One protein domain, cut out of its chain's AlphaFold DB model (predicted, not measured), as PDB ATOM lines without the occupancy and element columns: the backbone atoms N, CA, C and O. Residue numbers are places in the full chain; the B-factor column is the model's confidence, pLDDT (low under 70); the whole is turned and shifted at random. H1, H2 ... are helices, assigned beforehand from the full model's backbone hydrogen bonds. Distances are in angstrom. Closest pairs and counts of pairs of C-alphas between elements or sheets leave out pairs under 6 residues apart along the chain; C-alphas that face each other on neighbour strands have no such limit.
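This is residues 15 to 133 of the 250 residues of an uncharacterized protein of Burkholderiales bacterium (UniProt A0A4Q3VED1). A long bundle of three helices, lying side by side, has H3 touching both H1 and H4; short H2 crosses one end, and near the other end H5 crosses H3 at an angle, its residues 126 to 130 sticking out with the tail to 133. The long link, residues 75 to 95, folds back along the length of H3. The printed part has 119 residues, 92 of them in five named helices, H1 to H5 in chain order, with no named strand: all helix. It is only just loose, close to compact, with a radius of gyration of the C-alphas of 16.6 A, and a rod of 54 by 26 by 22 A.

H1, residues 15 to 34, touches H3, residues 46 to 74, at a shallow tilt of 23 degrees, opposite ways; their closest C-alphas, Val 15 and Arg 70, are 6.2 A apart. H2, residues 36 to 44, touches H3 only at the corner, with C-alphas 42 and 49 closest at 5.0 A. H3 touches H4, residues 96 to 111, the same way at 19 degrees, a shallow tilt; C-alphas 53 and 99 are closest, at 6.8 A. H5, residues 113 to 130, touches H3 with residues 113 to 121 alone, at a steep tilt of 58 degrees; C-alphas 71 and 117 are closest, at 4.4 A. H1 and H5 are apart. In H1, H2, H3, H4 and H5 every O i to N i+4 pair is within hydrogen-bond range.

H1 begins at C-alpha 15, (225.146, 192.370, 333.286), and measures 27.9 A; H2 measures 12.4 A. H3 measures 41.8 A, H4 22.7 A and H5 25.6 A, ending at C-alpha 130, (232.334, 217.407, 340.146).

The C-alphas farthest apart, Thr 37 and Leu 133, are 56.0 A apart. The printed part has no cut; the link from H3 to H4 is long. Residues 131 to 133 are under 70 in pLDDT.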
ATOM      1  N   VAL A  15     225.762 192.110 331.978       84.31
ATOM      2  CA  VAL A  15     225.146 192.370 333.286       84.31
ATOM      3  C   VAL A  15     223.976 191.417 333.521       84.31
ATOM      4  O   VAL A  15     223.824 190.860 334.607       84.31
ATOM      5  N   GLY A  16     223.202 191.112 332.481       83.69
ATOM      6  CA  GLY A  16     222.191 190.058 332.495       83.69
ATOM      7  C   GLY A  16     222.781 188.707 332.898       83.69
ATOM      8  O   GLY A  16     222.243 188.026 333.772       83.69
ATOM      9  N   ARG A  17     223.959 188.344 332.369       81.25
ATOM     10  CA  ARG A  17     224.668 187.120 332.791       81.25
ATOM     11  C   ARG A  17     225.074 187.147 334.262       81.25
ATOM     12  O   ARG A  17     224.897 186.137 334.950       81.25
ATOM     13  N   SER A  18     225.626 188.257 334.754       83.56
ATOM     14  CA  SER A  18     226.036 188.361 336.158       83.56
ATOM     15  C   SER A  18     224.830 188.361 337.107       83.56
ATOM     16  O   SER A  18     224.905 187.734 338.171       83.56
ATOM     17  N   ARG A  19     223.697 188.941 336.688       88.00
ATOM     18  CA  ARG A  19     222.410 188.902 337.398       88.00
ATOM     19  C   ARG A  19     221.853 187.489 337.508       88.00
ATOM     20  O   ARG A  19     221.482 187.065 338.599       88.00
ATOM     21  N   GLU A  20     221.820 186.742 336.410       87.00
ATOM     22  CA  GLU A  20     221.299 185.372 336.408       87.00
ATOM     23  C   GLU A  20     222.185 184.409 337.203       87.00
ATOM     24  O   GLU A  20     221.682 183.553 337.935       87.00
ATOM     25  N   PHE A  21     223.506 184.591 337.144       85.25
ATOM     26  CA  PHE A  21     224.421 183.883 338.033       85.25
ATOM     27  C   PHE A  21     224.129 184.199 339.507       85.25
ATOM     28  O   PHE A  21     224.020 183.279 340.318       85.25
ATOM     29  N   MET A  22     223.952 185.479 339.856       87.56
ATOM     30  CA  MET A  22     223.612 185.886 341.224       87.56
ATOM     31  C   MET A  22     222.264 185.330 341.683       87.56
ATOM     32  O   MET A  22     222.151 184.911 342.832       87.56
ATOM     33  N   ARG A  23     221.268 185.254 340.792       88.25
ATOM     34  CA  ARG A  23     219.974 184.622 341.079       88.25
ATOM     35  C   ARG A  23     220.147 183.154 341.461       88.25
ATOM     36  O   ARG A  23     219.664 182.747 342.513       88.25
ATOM     37  N   GLY A  24     220.855 182.380 340.635       86.75
ATOM     38  CA  GLY A  24     221.105 180.959 340.899       86.75
ATOM     39  C   GLY A  24     221.927 180.736 342.170       86.75
ATOM     40  O   GLY A  24     221.609 179.864 342.977       86.75
ATOM     41  N   TRP A  25     222.940 181.573 342.399       86.69
ATOM     42  CA  TRP A  25     223.756 181.520 343.608       86.69
ATOM     43  C   TRP A  25     222.946 181.822 344.874       86.69
ATOM     44  O   TRP A  25     223.003 181.064 345.841       86.69
ATOM     45  N   LEU A  26     222.136 182.884 344.862       89.12
ATOM     46  CA  LEU A  26     221.280 183.238 345.992       89.12
ATOM     47  C   LEU A  26     220.251 182.137 346.277       89.12
ATOM     48  O   LEU A  26     220.047 181.787 347.434       89.12
ATOM     49  N   GLN A  27     219.643 181.552 345.240       88.44
ATOM     50  CA  GLN A  27     218.732 180.413 345.392       88.44
ATOM     51  C   GLN A  27     219.419 179.206 346.035       88.44
ATOM     52  O   GLN A  27     218.833 178.573 346.909       88.44
ATOM     53  N   MET A  28     220.665 178.914 345.656       88.19
ATOM     54  CA  MET A  28     221.444 177.827 346.249       88.19
ATOM     55  C   MET A  28     221.717 178.069 347.741       88.19
ATOM     56  O   MET A  28     221.430 177.198 348.558       88.19
ATOM     57  N   VAL A  29     222.208 179.260 348.109       88.25
ATOM     58  CA  VAL A  29     222.496 179.602 349.516       88.25
ATOM     59  C   VAL A  29     221.217 179.612 350.357       88.25
ATOM     60  O   VAL A  29     221.203 179.102 351.476       88.25
ATOM     61  N   MET A  30     220.122 180.144 349.811       86.12
ATOM     62  CA  MET A  30     218.810 180.101 350.460       86.12
ATOM     63  C   MET A  30     218.319 178.660 350.623       86.12
ATOM     64  O   MET A  30     217.791 178.325 351.676       86.12
ATOM     65  N   GLY A  31     218.546 177.790 349.637       87.44
ATOM     66  CA  GLY A  31     218.208 176.369 349.714       87.44
ATOM     67  C   GLY A  31     218.875 175.658 350.893       87.44
ATOM     68  O   GLY A  31     218.219 174.882 351.582       87.44
ATOM     69  N   TRP A  32     220.137 175.976 351.199       87.88
ATOM     70  CA  TRP A  32     220.822 175.416 352.373       87.88
ATOM     71  C   TRP A  32     220.161 175.821 353.686       87.88
ATOM     72  O   TRP A  32     220.110 175.029 354.616       87.88
ATOM     73  N   VAL A  33     219.653 177.048 353.754       86.56
ATOM     74  CA  VAL A  33     219.051 177.632 354.955       86.56
ATOM     75  C   VAL A  33     217.560 177.299 355.095       86.56
ATOM     76  O   VAL A  33     217.002 177.457 356.173       86.56
ATOM     77  N   MET A  34     216.907 176.816 354.039       83.69
ATOM     78  CA  MET A  34     215.492 176.426 354.072       83.69
ATOM     79  C   MET A  34     215.271 174.977 354.521       83.69
ATOM     80  O   MET A  34     214.160 174.628 354.915       83.69
ATOM     81  N   ASP A  35     216.304 174.132 354.487       85.62
ATOM     82  CA  ASP A  35     216.220 172.762 354.993       85.62
ATOM     83  C   ASP A  35     216.393 172.753 356.525       85.62
ATOM     84  O   ASP A  35     217.461 173.129 357.027       85.62
ATOM     85  N   PRO A  36     215.379 172.308 357.291       83.75
ATOM     86  CA  PRO A  36     215.453 172.264 358.750       83.75
ATOM     87  C   PRO A  36     216.599 171.380 359.259       83.75
ATOM     88  O   PRO A  36     217.127 171.632 360.342       83.75
ATOM     89  N   THR A  37     217.021 170.383 358.476       86.12
ATOM     90  CA  THR A  37     218.160 169.517 358.803       86.12
ATOM     91  C   THR A  37     219.455 170.319 358.836       86.12
ATOM     92  O   THR A  37     220.202 170.263 359.807       86.12
ATOM     93  N   ASN A  38     219.681 171.135 357.810       85.00
ATOM     94  CA  ASN A  38     220.891 171.944 357.694       85.00
ATOM     95  C   ASN A  38     220.896 173.070 358.734       85.00
ATOM     96  O   ASN A  38     221.944 173.402 359.279       85.00
ATOM     97  N   ILE A  39     219.728 173.640 359.054       86.69
ATOM     98  CA  ILE A  39     219.602 174.635 360.131       86.69
ATOM     99  C   ILE A  39     220.051 174.045 361.472       86.69
ATOM    100  O   ILE A  39     220.756 174.730 362.218       86.69
ATOM    101  N   ALA A  40     219.667 172.800 361.770       85.50
ATOM    102  CA  ALA A  40     220.109 172.107 362.976       85.50
ATOM    103  C   ALA A  40     221.635 171.921 362.976       85.50
ATOM    104  O   ALA A  40     222.286 172.279 363.957       85.50
ATOM    105  N   ASP A  41     222.211 171.497 361.847       85.00
ATOM    106  CA  ASP A  41     223.662 171.345 361.701       85.00
ATOM    107  C   ASP A  41     224.400 172.690 361.890       85.00
ATOM    108  O   ASP A  41     225.394 172.766 362.610       85.00
ATOM    109  N   PHE A  42     223.892 173.801 361.341       87.00
ATOM    110  CA  PHE A  42     224.476 175.138 361.551       87.00
ATOM    111  C   PHE A  42     224.327 175.654 362.993       87.00
ATOM    112  O   PHE A  42     225.120 176.491 363.456       87.00
ATOM    113  N   ALA A  43     223.289 175.218 363.708       85.38
ATOM    114  CA  ALA A  43     223.087 175.544 365.114       85.38
ATOM    115  C   ALA A  43     224.059 174.758 366.010       85.38
ATOM    116  O   ALA A  43     224.636 175.347 366.927       85.38
ATOM    117  N   GLU A  44     224.289 173.484 365.694       87.44
ATOM    118  CA  GLU A  44     225.151 172.568 366.444       87.44
ATOM    119  C   GLU A  44     226.646 172.809 366.174       87.44
ATOM    120  O   GLU A  44     227.442 172.885 367.113       87.44
ATOM    121  N   PHE A  45     227.039 173.007 364.910       86.62
ATOM    122  CA  PHE A  45     228.442 173.088 364.504       86.62
ATOM    123  C   PHE A  45     228.873 174.525 364.147       86.62
ATOM    124  O   PHE A  45     228.449 175.083 363.128       86.62
ATOM    125  N   PRO A  46     229.787 175.150 364.920       85.56
ATOM    126  CA  PRO A  46     230.255 176.507 364.635       85.56
ATOM    127  C   PRO A  46     231.076 176.603 363.339       85.56
ATOM    128  O   PRO A  46     231.093 177.659 362.709       85.56
ATOM    129  N   GLU A  47     231.733 175.520 362.914       86.81
ATOM    130  CA  GLU A  47     232.489 175.482 361.654       86.81
ATOM    131  C   GLU A  47     231.587 175.572 360.420       86.81
ATOM    132  O   GLU A  47     231.898 176.306 359.481       86.81
ATOM    133  N   ASP A  48     230.449 174.873 360.430       86.75
ATOM    134  CA  ASP A  48     229.474 174.943 359.339       86.75
ATOM    135  C   ASP A  48     228.836 176.337 359.285       86.75
ATOM    136  O   ASP A  48     228.605 176.889 358.208       86.75
ATOM    137  N   ARG A  49     228.648 176.971 360.449       88.94
ATOM    138  CA  ARG A  49     228.191 178.362 360.534       88.94
ATOM    139  C   ARG A  49     229.211 179.357 359.978       88.94
ATOM    140  O   ARG A  49     228.823 180.272 359.256       88.94
ATOM    141  N   LEU A  50     230.502 179.181 360.276       88.31
ATOM    142  CA  LEU A  50     231.587 179.979 359.683       88.31
ATOM    143  C   LEU A  50     231.621 179.829 358.161       88.31
ATOM    144  O   LEU A  50     231.809 180.805 357.436       88.31
ATOM    145  N   TRP A  51     231.428 178.603 357.681       88.00
ATOM    146  CA  TRP A  51     231.389 178.300 356.259       88.00
ATOM    147  C   TRP A  51     230.199 178.976 355.563       88.00
ATOM    148  O   TRP A  51     230.386 179.611 354.520       88.00
ATOM    149  N   LEU A  52     229.007 178.925 356.166       90.12
ATOM    150  CA  LEU A  52     227.821 179.635 355.678       90.12
ATOM    151  C   LEU A  52     228.038 181.153 355.683       90.12
ATOM    152  O   LEU A  52     227.714 181.836 354.712       90.12
ATOM    153  N   GLU A  53     228.626 181.694 356.750       91.31
ATOM    154  CA  GLU A  53     228.901 183.124 356.839       91.31
ATOM    155  C   GLU A  53     229.890 183.599 355.764       91.31
ATOM    156  O   GLU A  53     229.692 184.673 355.192       91.31
ATOM    157  N   GLY A  54     230.904 182.790 355.441       88.62
ATOM    158  CA  GLY A  54     231.817 183.054 354.328       88.62
ATOM    159  C   GLY A  54     231.079 183.181 352.992       88.62
ATOM    160  O   GLY A  54     231.301 184.143 352.259       88.62
ATOM    161  N   HIS A  55     230.129 182.282 352.713       89.31
ATOM    162  CA  HIS A  55     229.303 182.350 351.501       89.31
ATOM    163  C   HIS A  55     228.397 183.582 351.482       89.31
ATOM    164  O   HIS A  55     228.262 184.233 350.446       89.31
ATOM    165  N   ILE A  56     227.800 183.943 352.621       91.00
ATOM    166  CA  ILE A  56     226.982 185.157 352.736       91.00
ATOM    167  C   ILE A  56     227.835 186.397 352.442       91.00
ATOM    168  O   ILE A  56     227.428 187.232 351.642       91.00
ATOM    169  N   ALA A  57     229.035 186.497 353.020       89.81
ATOM    170  CA  ALA A  57     229.935 187.628 352.795       89.81
ATOM    171  C   ALA A  57     230.399 187.736 351.329       89.81
ATOM    172  O   ALA A  57     230.357 188.822 350.752       89.81
ATOM    173  N   ALA A  58     230.765 186.618 350.696       87.44
ATOM    174  CA  ALA A  58     231.097 186.606 349.270       87.44
ATOM    175  C   ALA A  58     229.901 187.032 348.399       87.44
ATOM    176  O   ALA A  58     230.064 187.756 347.416       87.44
ATOM    177  N   THR A  59     228.684 186.639 348.788       89.56
ATOM    178  CA  THR A  59     227.445 187.029 348.095       89.56
ATOM    179  C   THR A  59     227.148 188.518 348.251       89.56
ATOM    180  O   THR A  59     226.747 189.158 347.281       89.56
ATOM    181  N   GLU A  60     227.365 189.095 349.435       92.50
ATOM    182  CA  GLU A  60     227.229 190.541 349.663       92.50
ATOM    183  C   GLU A  60     228.174 191.338 348.772       92.50
ATOM    184  O   GLU A  60     227.747 192.279 348.103       92.50
ATOM    185  N   HIS A  61     229.437 190.925 348.702       89.50
ATOM    186  CA  HIS A  61     230.409 191.574 347.836       89.50
ATOM    187  C   HIS A  61     230.052 191.415 346.350       89.50
ATOM    188  O   HIS A  61     230.055 192.384 345.592       89.50
ATOM    189  N   ALA A  62     229.655 190.214 345.925       88.31
ATOM    190  CA  ALA A  62     229.201 189.984 344.557       88.31
ATOM    191  C   ALA A  62     227.944 190.805 344.202       88.31
ATOM    192  O   ALA A  62     227.794 191.234 343.059       88.31
ATOM    193  N   MET A  63     227.061 191.062 345.172       92.62
ATOM    194  CA  MET A  63     225.902 191.937 345.003       92.62
ATOM    195  C   MET A  63     226.317 193.403 344.820       92.62
ATOM    196  O   MET A  63     225.753 194.084 343.967       92.62
ATOM    197  N   GLN A  64     227.313 193.889 345.567       92.12
ATOM    198  CA  GLN A  64     227.869 195.237 345.374       92.12
ATOM    199  C   GLN A  64     228.454 195.403 343.968       92.12
ATOM    200  O   GLN A  64     228.149 196.388 343.296       92.12
ATOM    201  N   ILE A  65     229.221 194.412 343.496       90.25
ATOM    202  CA  ILE A  65     229.740 194.389 342.122       90.25
ATOM    203  C   ILE A  65     228.585 194.440 341.117       90.25
ATOM    204  O   ILE A  65     228.625 195.244 340.197       90.25
ATOM    205  N   LEU A  66     227.531 193.641 341.307       91.62
ATOM    206  CA  LEU A  66     226.390 193.623 340.388       91.62
ATOM    207  C   LEU A  66     225.660 194.976 340.326       91.62
ATOM    208  O   LEU A  66     225.304 195.431 339.241       91.62
ATOM    209  N   VAL A  67     225.448 195.632 341.474       93.12
ATOM    210  CA  VAL A  67     224.863 196.986 341.532       93.12
ATOM    211  C   VAL A  67     225.723 197.970 340.746       93.12
ATOM    212  O   VAL A  67     225.196 198.776 339.982       93.12
ATOM    213  N   TRP A  68     227.041 197.886 340.910       92.06
ATOM    214  CA  TRP A  68     227.998 198.747 340.229       92.06
ATOM    215  C   TRP A  68     228.052 198.501 338.716       92.06
ATOM    216  O   TRP A  68     227.998 199.450 337.935       92.06
ATOM    217  N   GLU A  69     228.109 197.236 338.289       90.81
ATOM    218  CA  GLU A  69     228.068 196.835 336.878       90.81
ATOM    219  C   GLU A  69     226.793 197.363 336.208       90.81
ATOM    220  O   GLU A  69     226.861 197.993 335.151       90.81
ATOM    221  N   ARG A  70     225.640 197.190 336.868       93.12
ATOM    222  CA  ARG A  70     224.353 197.692 336.381       93.12
ATOM    223  C   ARG A  70     224.302 199.219 336.341       93.12
ATOM    224  O   ARG A  70     223.791 199.783 335.380       93.12
ATOM    225  N   ALA A  71     224.860 199.904 337.336       93.81
ATOM    226  CA  ALA A  71     224.929 201.364 337.351       93.81
ATOM    227  C   ALA A  71     225.750 201.917 336.175       93.81
ATOM    228  O   ALA A  71     225.346 202.885 335.534       93.81
ATOM    229  N   ARG A  72     226.879 201.278 335.849       92.06
ATOM    230  CA  ARG A  72     227.704 201.641 334.687       92.06
ATOM    231  C   ARG A  72     226.983 201.422 333.371       92.06
ATOM    232  O   ARG A  72     227.054 202.282 332.499       92.06
ATOM    233  N   GLU A  73     226.283 200.301 333.250       91.56
ATOM    234  CA  GLU A  73     225.467 200.002 332.079       91.56
ATOM    235  C   GLU A  73     224.377 201.061 331.868       91.56
ATOM    236  O   GLU A  73     224.212 201.551 330.754       91.56
ATOM    237  N   MET A  74     223.704 201.507 332.938       93.12
ATOM    238  CA  MET A  74     222.726 202.605 332.868       93.12
ATOM    239  C   MET A  74     223.334 203.934 332.391       93.12
ATOM    240  O   MET A  74     222.624 204.763 331.828       93.12
ATOM    241  N   LEU A  75     224.634 204.147 332.613       91.94
ATOM    242  CA  LEU A  75     225.377 205.317 332.133       91.94
ATOM    243  C   LEU A  75     226.000 205.109 330.740       91.94
ATOM    244  O   LEU A  75     226.658 206.018 330.239       91.94
ATOM    245  N   GLY A  76     225.834 203.935 330.121       90.06
ATOM    246  CA  GLY A  76     226.476 203.591 328.848       90.06
ATOM    247  C   GLY A  76     228.002 203.458 328.939       90.06
ATOM    248  O   GLY A  76     228.693 203.553 327.926       90.06
ATOM    249  N   LEU A  77     228.548 203.269 330.144       87.25
ATOM    250  CA  LEU A  77     229.985 203.121 330.362       87.25
ATOM    251  C   LEU A  77     230.457 201.716 329.968       87.25
ATOM    252  O   LEU A  77     229.706 200.747 330.102       87.25
ATOM    253  N   PRO A  78     231.728 201.562 329.550       84.19
ATOM    254  CA  PRO A  78     232.260 200.255 329.197       84.19
ATOM    255  C   PRO A  78     232.214 199.306 330.398       84.19
ATOM    256  O   PRO A  78     232.468 199.707 331.544       84.19
ATOM    257  N   PHE A  79     231.920 198.038 330.116       81.69
ATOM    258  CA  PHE A  79     231.954 196.973 331.109       81.69
ATOM    259  C   PHE A  79     233.387 196.756 331.602       81.69
ATOM    260  O   PHE A  79     234.314 196.601 330.807       81.69
ATOM    261  N   ILE A  80     233.559 196.708 332.921       81.62
ATOM    262  CA  ILE A  80     234.828 196.367 333.561       81.62
ATOM    263  C   ILE A  80     234.573 195.151 334.434       81.62
ATOM    264  O   ILE A  80     233.753 195.193 335.346       81.62
ATOM    265  N   TYR A  81     235.303 194.078 334.153       78.06
ATOM    266  CA  TYR A  81     235.241 192.879 334.969       78.06
ATOM    267  C   TYR A  81     235.960 193.112 336.299       78.06
ATOM    268  O   TYR A  81     237.173 193.332 336.321       78.06
ATOM    269  N   ILE A  82     235.219 193.017 337.402       77.69
ATOM    270  CA  ILE A  82     235.784 192.967 338.751       77.69
ATOM    271  C   ILE A  82     235.754 191.514 339.211       77.69
ATOM    272  O   ILE A  82     234.703 190.867 339.232       77.69
ATOM    273  N   ARG A  83     236.924 190.986 339.585       75.38
ATOM    274  CA  ARG A  83     237.024 189.627 340.116       75.38
ATOM    275  C   ARG A  83     236.230 189.536 341.418       75.38
ATOM    276  O   ARG A  83     236.428 190.332 342.331       75.38
ATOM    277  N   ARG A  84     235.359 188.530 341.508       77.44
ATOM    278  CA  ARG A  84     234.606 188.237 342.730       77.44
ATOM    279  C   ARG A  84     235.555 187.735 343.815       77.44
ATOM    280  O   ARG A  84     236.466 186.960 343.533       77.44
ATOM    281  N   GLN A  85     235.330 188.183 345.044       77.25
ATOM    282  CA  GLN A  85     236.105 187.750 346.200       77.25
ATOM    283  C   GLN A  85     235.844 186.269 346.501       77.25
ATOM    284  O   GLN A  85     234.695 185.821 346.503       77.25
ATOM    285  N   ASP A  86     236.913 185.533 346.799       77.19
ATOM    286  CA  ASP A  86     236.808 184.190 347.363       77.19
ATOM    287  C   ASP A  86     236.171 184.251 348.762       77.19
ATOM    288  O   ASP A  86     236.277 185.259 349.464       77.19
ATOM    289  N   ASN A  87     235.532 183.164 349.199       76.75
ATOM    290  CA  ASN A  87     234.880 183.109 350.509       76.75
ATOM    291  C   ASN A  87     235.858 183.521 351.633       76.75
ATOM    292  O   ASN A  87     236.848 182.812 351.869       76.75
ATOM    293  N   PRO A  88     235.613 184.640 352.347       78.31
ATOM    294  CA  PRO A  88     236.535 185.112 353.367       78.31
ATOM    295  C   PRO A  88     236.610 184.116 354.524       78.31
ATOM    296  O   PRO A  88     235.602 183.577 354.986       78.31
ATOM    297  N   ARG A  89     237.827 183.890 355.030       77.25
ATOM    298  CA  ARG A  89     238.056 183.062 356.219       77.25
ATOM    299  C   ARG A  89     237.773 183.886 357.467       77.25
ATOM    300  O   ARG A  89     238.602 184.681 357.903       77.25
ATOM    301  N   LEU A  90     236.584 183.707 358.025       79.62
ATOM    302  CA  LEU A  90     236.141 184.430 359.211       79.62
ATOM    303  C   LEU A  90     236.656 183.750 360.481       79.62
ATOM    304  O   LEU A  90     236.697 182.526 360.574       79.62
ATOM    305  N   ARG A  91     237.061 184.558 361.468       72.50
ATOM    306  CA  ARG A  91     237.587 184.059 362.751       72.50
ATOM    307  C   ARG A  91     236.485 183.658 363.731       72.50
ATOM    308  O   ARG A  91     236.721 182.826 364.599       72.50
ATOM    309  N   ARG A  92     235.301 184.266 363.626       79.25
ATOM    310  CA  ARG A  92     234.178 184.051 364.544       79.25
ATOM    311  C   ARG A  92     232.866 184.061 363.777       79.25
ATOM    312  O   ARG A  92     232.643 184.975 362.993       79.25
ATOM    313  N   ALA A  93     232.019 183.070 364.052       78.31
ATOM    314  CA  ALA A  93     230.704 182.979 363.443       78.31
ATOM    315  C   ALA A  93     229.722 183.938 364.117       78.31
ATOM    316  O   ALA A  93     229.617 183.980 365.349       78.31
ATOM    317  N   LYS A  94     228.963 184.661 363.300       87.06
ATOM    318  CA  LYS A  94     227.764 185.391 363.719       87.06
ATOM    319  C   LYS A  94     226.669 184.431 364.174       87.06
ATOM    320  O   LYS A  94     226.714 183.228 363.925       87.06
ATOM    321  N   THR A  95     225.667 184.960 364.870       89.75
ATOM    322  CA  THR A  95     224.510 184.152 365.282       89.75
ATOM    323  C   THR A  95     223.630 183.817 364.077       89.75
ATOM    324  O   THR A  95     223.581 184.576 363.108       89.75
ATOM    325  N   MET A  96     222.884 182.709 364.137       90.06
ATOM    326  CA  MET A  96     221.980 182.309 363.046       90.06
ATOM    327  C   MET A  96     220.958 183.401 362.701       90.06
ATOM    328  O   MET A  96     220.757 183.704 361.530       90.06
ATOM    329  N   ALA A  97     220.409 184.088 363.709       89.62
ATOM    330  CA  ALA A  97     219.507 185.221 363.500       89.62
ATOM    331  C   ALA A  97     220.153 186.355 362.680       89.62
ATOM    332  O   ALA A  97     219.521 186.941 361.801       89.62
ATOM    333  N   GLN A  98     221.435 186.655 362.923       92.12
ATOM    334  CA  GLN A  98     222.170 187.653 362.144       92.12
ATOM    335  C   GLN A  98     222.429 187.184 360.709       92.12
ATOM    336  O   GLN A  98     222.345 188.001 359.792       92.12
ATOM    337  N   LEU A  99     222.730 185.897 360.506       90.31
ATOM    338  CA  LEU A  99     222.922 185.324 359.170       90.31
ATOM    339  C   LEU A  99     221.630 185.370 358.350       90.31
ATOM    340  O   LEU A  99     221.657 185.833 357.211       90.31
ATOM    341  N   PHE A 100     220.495 184.996 358.942       90.81
ATOM    342  CA  PHE A 100     219.189 185.086 358.284       90.81
ATOM    343  C   PHE A 100     218.822 186.519 357.943       90.81
ATOM    344  O   PHE A 100     218.430 186.790 356.815       90.81
ATOM    345  N   ARG A 101     219.039 187.467 358.859       93.75
ATOM    346  CA  ARG A 101     218.802 188.886 358.568       93.75
ATOM    347  C   ARG A 101     219.615 189.367 357.363       93.75
ATOM    348  O   ARG A 101     219.077 190.072 356.515       93.75
ATOM    349  N   ARG A 102     220.892 188.980 357.270       93.19
ATOM    350  CA  ARG A 102     221.761 189.327 356.130       93.19
ATOM    351  C   ARG A 102     221.277 188.687 354.830       93.19
ATOM    352  O   ARG A 102     221.230 189.365 353.811       93.19
ATOM    353  N   LEU A 103     220.861 187.423 354.868       91.88
ATOM    354  CA  LEU A 103     220.297 186.729 353.706       91.88
ATOM    355  C   LEU A 103     218.980 187.348 353.230       91.88
ATOM    356  O   LEU A 103     218.822 187.603 352.037       91.88
ATOM    357  N   SER A 104     218.067 187.666 354.147       91.62
ATOM    358  CA  SER A 104     216.822 188.369 353.827       91.62
ATOM    359  C   SER A 104     217.101 189.740 353.218       91.62
ATOM    360  O   SER A 104     216.491 190.106 352.214       91.62
ATOM    361  N   GLN A 105     218.070 190.476 353.774       93.50
ATOM    362  CA  GLN A 105     218.497 191.756 353.217       93.50
ATOM    363  C   GLN A 105     219.097 191.592 351.816       93.50
ATOM    364  O   GLN A 105     218.794 192.390 350.935       93.50
ATOM    365  N   LEU A 106     219.910 190.560 351.578       93.44
ATOM    366  CA  LEU A 106     220.454 190.260 350.253       93.44
ATOM    367  C   LEU A 106     219.353 189.965 349.239       93.44
ATOM    368  O   LEU A 106     219.375 190.517 348.141       93.44
ATOM    369  N   ALA A 107     218.374 189.138 349.606       91.69
ATOM    370  CA  ALA A 107     217.240 188.835 348.743       91.69
ATOM    371  C   ALA A 107     216.416 190.087 348.427       91.69
ATOM    372  O   ALA A 107     216.043 190.314 347.275       91.69
ATOM    373  N   HIS A 108     216.188 190.936 349.427       94.25
ATOM    374  CA  HIS A 108     215.528 192.222 349.240       94.25
ATOM    375  C   HIS A 108     216.328 193.154 348.316       94.25
ATOM    376  O   HIS A 108     215.773 193.719 347.375       94.25
ATOM    377  N   ASN A 109     217.640 193.274 348.532       92.69
ATOM    378  CA  ASN A 109     218.522 194.079 347.690       92.69
ATOM    379  C   ASN A 109     218.529 193.567 346.247       92.69
ATOM    380  O   ASN A 109     218.514 194.372 345.324       92.69
ATOM    381  N   PHE A 110     218.522 192.247 346.044       92.50
ATOM    382  CA  PHE A 110     218.484 191.643 344.714       92.50
ATOM    383  C   PHE A 110     217.187 191.969 343.968       92.50
ATOM    384  O   PHE A 110     217.228 192.303 342.787       92.50
ATOM    385  N   ARG A 111     216.037 191.954 344.654       92.69
ATOM    386  CA  ARG A 111     214.763 192.409 344.066       92.69
ATOM    387  C   ARG A 111     214.784 193.897 343.713       92.69
ATOM    388  O   ARG A 111     214.204 194.289 342.711       92.69
ATOM    389  N   ASN A 112     215.481 194.701 344.513       93.38
ATOM    390  CA  ASN A 112     215.613 196.148 344.335       93.38
ATOM    391  C   ASN A 112     216.890 196.557 343.582       93.38
ATOM    392  O   ASN A 112     217.355 197.692 343.732       93.38
ATOM    393  N   LEU A 113     217.464 195.646 342.787       93.25
ATOM    394  CA  LEU A 113     218.742 195.850 342.108       93.25
ATOM    395  C   LEU A 113     218.729 197.104 341.231       93.25
ATOM    396  O   LEU A 113     219.615 197.939 341.373       93.25
ATOM    397  N   ASP A 114     217.726 197.259 340.363       93.81
ATOM    398  CA  ASP A 114     217.663 198.397 339.437       93.81
ATOM    399  C   ASP A 114     217.531 199.733 340.184       93.81
ATOM    400  O   ASP A 114     218.173 200.715 339.824       93.81
ATOM    401  N   THR A 115     216.788 199.774 341.293       95.94
ATOM    402  CA  THR A 115     216.666 200.976 342.137       95.94
ATOM    403  C   THR A 115     217.978 201.319 342.848       95.94
ATOM    404  O   THR A 115     218.321 202.491 343.023       95.94
ATOM    405  N   LEU A 116     218.730 200.308 343.298       95.38
ATOM    406  CA  LEU A 116     220.069 200.496 343.868       95.38
ATOM    407  C   LEU A 116     221.055 200.980 342.799       95.38
ATOM    408  O   LEU A 116     221.793 201.937 343.039       95.38
ATOM    409  N   ALA A 117     221.015 200.376 341.613       95.50
ATOM    410  CA  ALA A 117     221.856 200.738 340.484       95.50
ATOM    411  C   ALA A 117     221.563 202.157 339.984       95.50
ATOM    412  O   ALA A 117     222.497 202.917 339.764       95.50
ATOM    413  N   ALA A 118     220.296 202.569 339.906       96.00
ATOM    414  CA  ALA A 118     219.909 203.926 339.522       96.00
ATOM    415  C   ALA A 118     220.467 204.982 340.488       96.00
ATOM    416  O   ALA A 118     220.982 206.016 340.061       96.00
ATOM    417  N   ARG A 119     220.409 204.713 341.801       95.69
ATOM    418  CA  ARG A 119     221.007 205.591 342.820       95.69
ATOM    419  C   ARG A 119     222.523 205.661 342.681       95.69
ATOM    420  O   ARG A 119     223.082 206.754 342.719       95.69
ATOM    421  N   SER A 120     223.168 204.516 342.480       93.19
ATOM    422  CA  SER A 120     224.613 204.443 342.270       93.19
ATOM    423  C   SER A 120     225.037 205.159 340.979       93.19
ATOM    424  O   SER A 120     225.979 205.940 341.003       93.19
ATOM    425  N   ALA A 121     224.284 205.020 339.886       94.50
ATOM    426  CA  ALA A 121     224.513 205.728 338.627       94.50
ATOM    427  C   ALA A 121     224.361 207.248 338.789       94.50
ATOM    428  O   ALA A 121     225.183 208.016 338.291       94.50
ATOM    429  N   ALA A 122     223.341 207.698 339.527       93.88
ATOM    430  CA  ALA A 122     223.163 209.114 339.838       93.88
ATOM    431  C   ALA A 122     224.335 209.671 340.661       93.88
ATOM    432  O   ALA A 122     224.772 210.793 340.412       93.88
ATOM    433  N   GLN A 123     224.856 208.892 341.612       91.44
ATOM    434  CA  GLN A 123     226.046 209.253 342.378       91.44
ATOM    435  C   GLN A 123     227.295 209.319 341.485       91.44
ATOM    436  O   GLN A 123     227.945 210.361 341.453       91.44
ATOM    437  N   MET A 124     227.571 208.279 340.692       92.00
ATOM    438  CA  MET A 124     228.698 208.250 339.748       92.00
ATOM    439  C   MET A 124     228.663 209.435 338.780       92.00
ATOM    440  O   MET A 124     229.687 210.058 338.517       92.00
ATOM    441  N   LYS A 125     227.477 209.787 338.266       90.81
ATOM    442  CA  LYS A 125     227.304 210.941 337.378       90.81
ATOM    443  C   LYS A 125     227.670 212.252 338.077       90.81
ATOM    444  O   LYS A 125     228.323 213.090 337.467       90.81
ATOM    445  N   ARG A 126     227.271 212.427 339.344       88.19
ATOM    446  CA  ARG A 126     227.624 213.620 340.137       88.19
ATOM    447  C   ARG A 126     229.127 213.713 340.364       88.19
ATOM    448  O   ARG A 126     229.687 214.787 340.176       88.19
ATOM    449  N   GLU A 127     229.764 212.603 340.722       86.44
ATOM    450  CA  GLU A 127     231.214 212.527 340.933       86.44
ATOM    451  C   GLU A 127     231.980 212.873 339.645       86.44
ATOM    452  O   GLU A 127     232.872 213.716 339.678       86.44
ATOM    453  N   GLN A 128     231.553 212.343 338.492       82.69
ATOM    454  CA  GLN A 128     232.128 212.690 337.184       82.69
ATOM    455  C   GLN A 128     231.962 214.172 336.824       82.69
ATOM    456  O   GLN A 128     232.860 214.766 336.236       82.69
ATOM    457  N   THR A 129     230.821 214.784 337.159       82.31
ATOM    458  CA  THR A 129     230.611 216.220 336.912       82.31
ATOM    459  C   THR A 129     231.360 217.123 337.893       82.31
ATOM    460  O   THR A 129     231.653 218.263 337.545       82.31
ATOM    461  N   ALA A 130     231.644 216.643 339.108       80.25
ATOM    462  CA  ALA A 130     232.334 217.407 340.146       80.25
ATOM    463  C   ALA A 130     233.860 217.404 339.966       80.25
ATOM    464  O   ALA A 130     234.504 218.396 340.299       80.25
ATOM    465  N   ASP A 131     234.427 216.328 339.413       65.62
ATOM    466  CA  ASP A 131     235.851 216.225 339.076       65.62
ATOM    467  C   ASP A 131     236.031 215.671 337.648       65.62
ATOM    468  O   ASP A 131     236.315 214.483 337.461       65.62
ATOM    469  N   PRO A 132     235.869 216.515 336.609       58.94
ATOM    470  CA  PRO A 132     235.967 216.075 335.218       58.94
ATOM    471  C   PRO A 132     237.377 215.607 334.817       58.94
ATOM    472  O   PRO A 132     237.535 215.038 333.739       58.94
ATOM    473  N   LEU A 133     238.402 215.840 335.653       58.69
ATOM    474  CA  LEU A 133     239.804 215.511 335.371       58.69
ATOM    475  C   LEU A 133     240.356 214.349 336.217       58.69
ATOM    476  O   LEU A 133     241.519 213.993 336.037       58.69
TER     477      LEU A 133